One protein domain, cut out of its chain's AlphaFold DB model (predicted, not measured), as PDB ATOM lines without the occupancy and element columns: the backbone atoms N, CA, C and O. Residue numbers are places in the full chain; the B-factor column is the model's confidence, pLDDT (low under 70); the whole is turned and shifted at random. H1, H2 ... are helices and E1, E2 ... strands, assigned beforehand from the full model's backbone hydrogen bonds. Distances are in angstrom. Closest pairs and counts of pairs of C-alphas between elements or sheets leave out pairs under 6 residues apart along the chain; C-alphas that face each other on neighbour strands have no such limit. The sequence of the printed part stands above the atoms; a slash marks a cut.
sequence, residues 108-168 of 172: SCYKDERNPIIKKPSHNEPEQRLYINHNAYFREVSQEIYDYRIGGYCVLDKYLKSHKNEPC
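Overview. This is residues 108 to 168 of the 172 residues of the protein "Type_ISP_C domain-containing protein" of Helicobacter pylori UM067 (UniProt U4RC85). With little regular structure, this is a small twisted sheet of four short strands, E1 to E4, grazed by two short helices, H1 and H2, whose link carries Gly 151 far from the sheet. Of 61 printed residues, 24 are in named elements, ordered E1 E2 E3 E4 H1 H2, class mixed; the sheet, E1 E4 E3 E2, is antiparallel. It is compact, radius of gyration of the C-alphas 11.3 A, spanning 36 by 25 by 14 A.

Arrangement. Start at E1, residues 108 to 110: N 109 is 2.8 A from O 137 of its neighbour E4, residues 136 to 138. E2, residues 122 to 124, and E3, residues 129 to 131, form a hairpin, N 124 to O 129 2.8 A; so do E3 and E4, N 130 to O 138 2.9 A. E2 E3 E4 is a meander, each strand the antiparallel neighbour of the one before; E1 beside E4 completes a Greek key. H1, residues 143 to 146, and H2, residues 155 to 162, only just touch, with 3 pairs of C-alphas within 8 A, the closest Tyr 146 and Leu 156, 6.3 A. Every O i to N i+4 pair of H2 is within hydrogen-bond range; H1 is too short for one.

Along the chain. Find C-alpha 108 at (-33.288, -30.050, -41.713), where E1 begins; H2 runs 10.7 A to C-alpha 162 at (-39.229, -13.454, -49.939).

Size, cuts and confidence. The C-alphas farthest apart, Asp 112 and Gly 151, are 36.5 A apart. The printed part has no cut; the E1 to E2 link is long, and no printed residue is under 70 in pLDDT.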
ATOM      1  N   SER A 108     -33.139 -29.924 -40.266       90.94
ATOM      2  CA  SER A 108     -33.288 -30.050 -41.713       90.94
ATOM      3  C   SER A 108     -33.322 -31.505 -42.161       90.94
ATOM      4  O   SER A 108     -32.449 -32.300 -41.827       90.94
ATOM      5  N   CYS A 109     -34.321 -31.855 -42.963       92.25
ATOM      6  CA  CYS A 109     -34.553 -33.204 -43.465       92.25
ATOM      7  C   CYS A 109     -34.825 -33.201 -44.975       92.25
ATOM      8  O   CYS A 109     -35.366 -32.244 -45.538       92.25
ATOM      9  N   TYR A 110     -34.503 -34.322 -45.623       92.62
ATOM     10  CA  TYR A 110     -34.741 -34.567 -47.047       92.62
ATOM     11  C   TYR A 110     -35.374 -35.944 -47.226       92.62
ATOM     12  O   TYR A 110     -35.057 -36.865 -46.474       92.62
ATOM     13  N   LYS A 111     -36.271 -36.090 -48.207       90.38
ATOM     14  CA  LYS A 111     -36.821 -37.406 -48.569       90.38
ATOM     15  C   LYS A 111     -35.814 -38.215 -49.384       90.38
ATOM     16  O   LYS A 111     -35.577 -39.373 -49.067       90.38
ATOM     17  N   ASP A 112     -35.225 -37.566 -50.386       88.56
ATOM     18  CA  ASP A 112     -34.285 -38.152 -51.337       88.56
ATOM     19  C   ASP A 112     -32.971 -37.340 -51.339       88.56
ATOM     20  O   ASP A 112     -32.269 -37.249 -50.332       88.56
ATOM     21  N   GLU A 113     -32.627 -36.713 -52.466       87.25
ATOM     22  CA  GLU A 113     -31.402 -35.933 -52.640       87.25
ATOM     23  C   GLU A 113     -31.476 -34.550 -51.983       87.25
ATOM     24  O   GLU A 113     -32.542 -33.951 -51.848       87.25
ATOM     25  N   ARG A 114     -30.326 -33.972 -51.627       88.69
ATOM     26  CA  ARG A 114     -30.267 -32.614 -51.072       88.69
ATOM     27  C   ARG A 114     -30.769 -31.585 -52.092       88.69
ATOM     28  O   ARG A 114     -30.139 -31.353 -53.118       88.69
ATOM     29  N   ASN A 115     -31.870 -30.905 -51.768       89.44
ATOM     30  CA  ASN A 115     -32.412 -29.803 -52.566       89.44
ATOM     31  C   ASN A 115     -32.834 -28.637 -51.658       89.44
ATOM     32  O   ASN A 115     -33.980 -28.612 -51.199       89.44
ATOM     33  N   PRO A 116     -31.939 -27.668 -51.404       91.88
ATOM     34  CA  PRO A 116     -32.208 -26.559 -50.495       91.88
ATOM     35  C   PRO A 116     -33.025 -25.430 -51.145       91.88
ATOM     36  O   PRO A 116     -33.260 -24.415 -50.502       91.88
ATOM     37  N   ILE A 117     -33.450 -25.554 -52.410       95.00
ATOM     38  CA  ILE A 117     -34.107 -24.455 -53.131       95.00
ATOM     39  C   ILE A 117     -35.556 -24.283 -52.672       95.00
ATOM     40  O   ILE A 117     -36.373 -25.209 -52.774       95.00
ATOM     41  N   ILE A 118     -35.909 -23.074 -52.241       96.25
ATOM     42  CA  ILE A 118     -37.270 -22.726 -51.831       96.25
ATOM     43  C   ILE A 118     -38.159 -22.613 -53.075       96.25
ATOM     44  O   ILE A 118     -37.847 -21.875 -54.010       96.25
ATOM     45  N   LYS A 119     -39.292 -23.326 -53.113       95.12
ATOM     46  CA  LYS A 119     -40.207 -23.302 -54.276       95.12
ATOM     47  C   LYS A 119     -41.665 -23.087 -53.906       95.12
ATOM     48  O   LYS A 119     -42.258 -22.068 -54.263       95.12
ATOM     49  N   LYS A 120     -42.260 -24.080 -53.247       94.44
ATOM     50  CA  LYS A 120     -43.668 -24.080 -52.836       94.44
ATOM     51  C   LYS A 120     -43.717 -24.458 -51.358       94.44
ATOM     52  O   LYS A 120     -43.931 -25.632 -51.063       94.44
ATOM     53  N   PRO A 121     -43.449 -23.493 -50.463       94.62
ATOM     54  CA  PRO A 121     -43.497 -23.738 -49.036       94.62
ATOM     55  C   PRO A 121     -44.880 -24.203 -48.591       94.62
ATOM     56  O   PRO A 121     -45.893 -23.737 -49.119       94.62
ATOM     57  N   SER A 122     -44.920 -25.102 -47.617       95.88
ATOM     58  CA  SER A 122     -46.162 -25.570 -47.001       95.88
ATOM     59  C   SER A 122     -45.883 -26.164 -45.633       95.88
ATOM     60  O   SER A 122     -44.883 -26.853 -45.455       95.88
ATOM     61  N   HIS A 123     -46.792 -25.963 -44.692       96.81
ATOM     62  CA  HIS A 123     -46.722 -26.592 -43.381       96.81
ATOM     63  C   HIS A 123     -47.712 -27.759 -43.303       96.81
ATOM     64  O   HIS A 123     -48.850 -27.646 -43.755       96.81
ATOM     65  N   ASN A 124     -47.240 -28.898 -42.806       96.50
ATOM     66  CA  ASN A 124     -48.036 -30.076 -42.494       96.50
ATOM     67  C   ASN A 124     -48.144 -30.162 -40.969       96.50
ATOM     68  O   ASN A 124     -47.218 -30.640 -40.315       96.50
ATOM     69  N   GLU A 125     -49.258 -29.677 -40.425       94.75
ATOM     70  CA  GLU A 125     -49.513 -29.632 -38.984       94.75
ATOM     71  C   GLU A 125     -49.523 -31.027 -38.323       94.75
ATOM     72  O   GLU A 125     -48.794 -31.190 -37.344       94.75
ATOM     73  N   PRO A 126     -50.229 -32.057 -38.848       96.56
ATOM     74  CA  PRO A 126     -50.197 -33.404 -38.270       96.56
ATOM     75  C   PRO A 126     -48.800 -34.018 -38.134       96.56
ATOM     76  O   PRO A 126     -48.545 -34.756 -37.188       96.56
ATOM     77  N   GLU A 127     -47.902 -33.733 -39.080       95.69
ATOM     78  CA  GLU A 127     -46.522 -34.235 -39.056       95.69
ATOM     79  C   GLU A 127     -45.529 -33.247 -38.428       95.69
ATOM     80  O   GLU A 127     -44.352 -33.579 -38.310       95.69
ATOM     81  N   GLN A 128     -45.973 -32.036 -38.077       96.25
ATOM     82  CA  GLN A 128     -45.133 -30.914 -37.647       96.25
ATOM     83  C   GLN A 128     -43.958 -30.640 -38.599       96.25
ATOM     84  O   GLN A 128     -42.810 -30.458 -38.187       96.25
ATOM     85  N   ARG A 129     -44.237 -30.634 -39.909       96.19
ATOM     86  CA  ARG A 129     -43.219 -30.440 -40.953       96.19
ATOM     87  C   ARG A 129     -43.425 -29.149 -41.718       96.19
ATOM     88  O   ARG A 129     -44.475 -28.941 -42.324       96.19
ATOM     89  N   LEU A 130     -42.388 -28.319 -41.779       96.56
ATOM     90  CA  LEU A 130     -42.344 -27.148 -42.649       96.56
ATOM     91  C   LEU A 130     -41.555 -27.469 -43.912       96.56
ATOM     92  O   LEU A 130     -40.328 -27.469 -43.915       96.56
ATOM     93  N   TYR A 131     -42.265 -27.722 -44.999       95.94
ATOM     94  CA  TYR A 131     -41.673 -27.927 -46.311       95.94
ATOM     95  C   TYR A 131     -41.260 -26.595 -46.925       95.94
ATOM     96  O   TYR A 131     -42.049 -25.650 -46.961       95.94
ATOM     97  N   ILE A 132     -40.056 -26.552 -47.498       96.00
ATOM     98  CA  ILE A 132     -39.627 -25.461 -48.388       96.00
ATOM     99  C   ILE A 132     -39.862 -25.815 -49.869       96.00
ATOM    100  O   ILE A 132     -40.019 -24.943 -50.733       96.00
ATOM    101  N   ASN A 133     -39.912 -27.118 -50.162       94.88
ATOM    102  CA  ASN A 133     -40.258 -27.725 -51.442       94.88
ATOM    103  C   ASN A 133     -40.791 -29.161 -51.209       94.88
ATOM    104  O   ASN A 133     -40.988 -29.574 -50.075       94.88
ATOM    105  N   HIS A 134     -41.049 -29.940 -52.265       94.12
ATOM    106  CA  HIS A 134     -41.648 -31.282 -52.134       94.12
ATOM    107  C   HIS A 134     -40.756 -32.321 -51.419       94.12
ATOM    108  O   HIS A 134     -41.263 -33.364 -50.989       94.12
ATOM    109  N   ASN A 135     -39.456 -32.040 -51.311       92.62
ATOM    110  CA  ASN A 135     -38.420 -32.955 -50.852       92.62
ATOM    111  C   ASN A 135     -37.752 -32.508 -49.535       92.62
ATOM    112  O   ASN A 135     -37.553 -33.347 -48.663       92.62
ATOM    113  N   ALA A 136     -37.451 -31.216 -49.370       94.94
ATOM    114  CA  ALA A 136     -36.772 -30.661 -48.196       94.94
ATOM    115  C   ALA A 136     -37.748 -30.002 -47.208       94.94
ATOM    116  O   ALA A 136     -38.632 -29.232 -47.611       94.94
ATOM    117  N   TYR A 137     -37.568 -30.292 -45.918       94.94
ATOM    118  CA  TYR A 137     -38.412 -29.788 -44.837       94.94
ATOM    119  C   TYR A 137     -37.672 -29.675 -43.502       94.94
ATOM    120  O   TYR A 137     -36.665 -30.339 -43.286       94.94
ATOM    121  N   PHE A 138     -38.226 -28.876 -42.595       94.62
ATOM    122  CA  PHE A 138     -37.852 -28.839 -41.183       94.62
ATOM    123  C   PHE A 138     -38.825 -29.684 -40.361       94.62
ATOM    124  O   PHE A 138     -40.035 -29.607 -40.602       94.62
ATOM    125  N   ARG A 139     -38.323 -30.488 -39.419       94.50
ATOM    126  CA  ARG A 139     -39.153 -31.279 -38.488       94.50
ATOM    127  C   ARG A 139     -39.429 -30.535 -37.180       94.50
ATOM    128  O   ARG A 139     -38.774 -29.535 -36.892       94.50
ATOM    129  N   GLU A 140     -40.395 -31.041 -36.413       94.06
ATOM    130  CA  GLU A 140     -40.791 -30.505 -35.101       94.06
ATOM    131  C   GLU A 140     -41.166 -29.006 -35.158       94.06
ATOM    132  O   GLU A 140     -40.973 -28.233 -34.221       94.06
ATOM    133  N   VAL A 141     -41.719 -28.569 -36.298       94.50
ATOM    134  CA  VAL A 141     -42.285 -27.229 -36.465       94.50
ATOM    135  C   VAL A 141     -43.767 -27.312 -36.130       94.50
ATOM    136  O   VAL A 141     -44.589 -27.683 -36.971       94.50
ATOM    137  N   SER A 142     -44.117 -26.988 -34.888       95.06
ATOM    138  CA  SER A 142     -45.510 -26.931 -34.443       95.06
ATOM    139  C   SER A 142     -46.297 -25.824 -35.159       95.06
ATOM    140  O   SER A 142     -45.720 -24.907 -35.753       95.06
ATOM    141  N   GLN A 143     -47.630 -25.875 -35.067       95.62
ATOM    142  CA  GLN A 143     -48.488 -24.802 -35.580       95.62
ATOM    143  C   GLN A 143     -48.172 -23.454 -34.917       95.62
ATOM    144  O   GLN A 143     -48.144 -22.435 -35.594       95.62
ATOM    145  N   GLU A 144     -47.864 -23.445 -33.616       94.12
ATOM    146  CA  GLU A 144     -47.491 -22.229 -32.882       94.12
ATOM    147  C   GLU A 144     -46.206 -21.591 -33.432       94.12
ATOM    148  O   GLU A 144     -46.157 -20.375 -33.618       94.12
ATOM    149  N   ILE A 145     -45.189 -22.404 -33.746       93.50
ATOM    150  CA  ILE A 145     -43.945 -21.925 -34.367       93.50
ATOM    151  C   ILE A 145     -44.233 -21.402 -35.777       93.50
ATOM    152  O   ILE A 145     -43.782 -20.312 -36.132       93.50
ATOM    153  N   TYR A 146     -45.002 -22.153 -36.573       95.31
ATOM    154  CA  TYR A 146     -45.370 -21.750 -37.930       95.31
ATOM    155  C   TYR A 146     -46.158 -20.433 -37.953       95.31
ATOM    156  O   TYR A 146     -45.881 -19.565 -38.778       95.31
ATOM    157  N   ASP A 147     -47.087 -20.241 -37.016       95.31
ATOM    158  CA  ASP A 147     -47.919 -19.042 -36.900       95.31
ATOM    159  C   ASP A 147     -47.271 -17.902 -36.109       95.31
ATOM    160  O   ASP A 147     -47.913 -16.862 -35.915       95.31
ATOM    161  N   TYR A 148     -46.015 -18.048 -35.675       93.69
ATOM    162  CA  TYR A 148     -45.330 -17.004 -34.926       93.69
ATOM    163  C   TYR A 148     -45.262 -15.700 -35.730       93.69
ATOM    164  O   TYR A 148     -44.848 -15.655 -36.897       93.69
ATOM    165  N   ARG A 149     -45.690 -14.608 -35.086       91.75
ATOM    166  CA  ARG A 149     -45.851 -13.296 -35.716       91.75
ATOM    167  C   ARG A 149     -45.041 -12.220 -35.023       91.75
ATOM    168  O   ARG A 149     -45.069 -12.078 -33.802       91.75
ATOM    169  N   ILE A 150     -44.430 -11.376 -35.847       88.44
ATOM    170  CA  ILE A 150     -43.905 -10.077 -35.437       88.44
ATOM    171  C   ILE A 150     -44.690  -9.013 -36.206       88.44
ATOM    172  O   ILE A 150     -44.609  -8.901 -37.433       88.44
ATOM    173  N   GLY A 151     -45.514  -8.256 -35.479       84.69
ATOM    174  CA  GLY A 151     -46.513  -7.376 -36.085       84.69
ATOM    175  C   GLY A 151     -47.534  -8.170 -36.908       84.69
ATOM    176  O   GLY A 151     -48.008  -9.218 -36.481       84.69
ATOM    177  N   GLY A 152     -47.865  -7.686 -38.105       86.56
ATOM    178  CA  GLY A 152     -48.789  -8.371 -39.020       86.56
ATOM    179  C   GLY A 152     -48.177  -9.542 -39.799       86.56
ATOM    180  O   GLY A 152     -48.881 -10.189 -40.572       86.56
ATOM    181  N   TYR A 153     -46.881  -9.820 -39.635       90.56
ATOM    182  CA  TYR A 153     -46.160 -10.783 -40.464       90.56
ATOM    183  C   TYR A 153     -45.964 -12.109 -39.738       90.56
ATOM    184  O   TYR A 153     -45.371 -12.134 -38.664       90.56
ATOM    185  N   CYS A 154     -46.413 -13.205 -40.355       94.06
ATOM    186  CA  CYS A 154     -45.946 -14.545 -39.999       94.06
ATOM    187  C   CYS A 154     -44.485 -14.664 -40.458       94.06
ATOM    188  O   CYS A 154     -44.191 -14.458 -41.639       94.06
ATOM    189  N   VAL A 155     -43.573 -14.906 -39.514       92.62
ATOM    190  CA  VAL A 155     -42.123 -14.776 -39.739       92.62
ATOM    191  C   VAL A 155     -41.641 -15.788 -40.778       92.62
ATOM    192  O   VAL A 155     -41.022 -15.398 -41.770       92.62
ATOM    193  N   LEU A 156     -41.989 -17.065 -40.591       93.38
ATOM    194  CA  LEU A 156     -41.580 -18.153 -41.481       93.38
ATOM    195  C   LEU A 156     -42.211 -18.023 -42.871       93.38
ATOM    196  O   LEU A 156     -41.510 -18.120 -43.876       93.38
ATOM    197  N   ASP A 157     -43.512 -17.731 -42.943       92.31
ATOM    198  CA  ASP A 157     -44.207 -17.520 -44.218       92.31
ATOM    199  C   ASP A 157     -43.594 -16.362 -45.018       92.31
ATOM    200  O   ASP A 157     -43.317 -16.504 -46.212       92.31
ATOM    201  N   LYS A 158     -43.328 -15.226 -44.359       93.31
ATOM    202  CA  LYS A 158     -42.717 -14.063 -45.006       93.31
ATOM    203  C   LYS A 158     -41.312 -14.377 -45.507       93.31
ATOM    204  O   LYS A 158     -41.024 -14.087 -46.666       93.31
ATOM    205  N   TYR A 159     -40.464 -14.976 -44.670       93.31
ATOM    206  CA  TYR A 159     -39.096 -15.327 -45.049       93.31
ATOM    207  C   TYR A 159     -39.079 -16.255 -46.271       93.31
ATOM    208  O   TYR A 159     -38.449 -15.930 -47.277       93.31
ATOM    209  N   LEU A 160     -39.840 -17.355 -46.235       94.25
ATOM    210  CA  LEU A 160     -39.865 -18.340 -47.319       94.25
ATOM    211  C   LEU A 160     -40.449 -17.776 -48.623       94.25
ATOM    212  O   LEU A 160     -40.018 -18.153 -49.711       94.25
ATOM    213  N   LYS A 161     -41.417 -16.855 -48.551       93.19
ATOM    214  CA  LYS A 161     -41.941 -16.173 -49.745       93.19
ATOM    215  C   LYS A 161     -40.944 -15.180 -50.339       93.19
ATOM    216  O   LYS A 161     -40.862 -15.089 -51.561       93.19
ATOM    217  N   SER A 162     -40.215 -14.445 -49.498       94.25
ATOM    218  CA  SER A 162     -39.229 -13.454 -49.939       94.25
ATOM    219  C   SER A 162     -38.012 -14.080 -50.621       94.25
ATOM    220  O   SER A 162     -37.506 -13.479 -51.559       94.25
ATOM    221  N   HIS A 163     -37.615 -15.291 -50.224       95.00
ATOM    222  CA  HIS A 163     -36.446 -16.004 -50.764       95.00
ATOM    223  C   HIS A 163     -36.849 -17.098 -51.771       95.00
ATOM    224  O   HIS A 163     -36.222 -18.149 -51.901       95.00
ATOM    225  N   LYS A 164     -37.971 -16.908 -52.477       95.00
ATOM    226  CA  LYS A 164     -38.451 -17.898 -53.446       95.00
ATOM    227  C   LYS A 164     -37.446 -18.052 -54.594       95.00
ATOM    228  O   LYS A 164     -37.097 -17.078 -55.251       95.00
ATOM    229  N   ASN A 165     -37.117 -19.301 -54.920       95.75
ATOM    230  CA  ASN A 165     -36.092 -19.729 -55.882       95.75
ATOM    231  C   ASN A 165     -34.639 -19.541 -55.420       95.75
ATOM    232  O   ASN A 165     -33.731 -19.790 -56.211       95.75
ATOM    233  N   GLU A 166     -34.415 -19.177 -54.162       95.56
ATOM    234  CA  GLU A 166     -33.085 -19.108 -53.561       95.56
ATOM    235  C   GLU A 166     -32.822 -20.366 -52.711       95.56
ATOM    236  O   GLU A 166     -33.773 -21.050 -52.296       95.56
ATOM    237  N   PRO A 167     -31.550 -20.734 -52.478       92.69
ATOM    238  CA  PRO A 167     -31.200 -21.687 -51.434       92.69
ATOM    239  C   PRO A 167     -31.708 -21.198 -50.073       92.69
ATOM    240  O   PRO A 167     -31.615 -20.020 -49.755       92.69
ATOM    241  N   CYS A 168     -32.260 -22.100 -49.268       88.25
ATOM    242  CA  CYS A 168     -32.671 -21.776 -47.912       88.25
ATOM    243  C   CYS A 168     -31.452 -21.773 -46.987       88.25
ATOM    244  O   CYS A 168     -30.927 -22.840 -46.674       88.25
TER     245      CYS A 168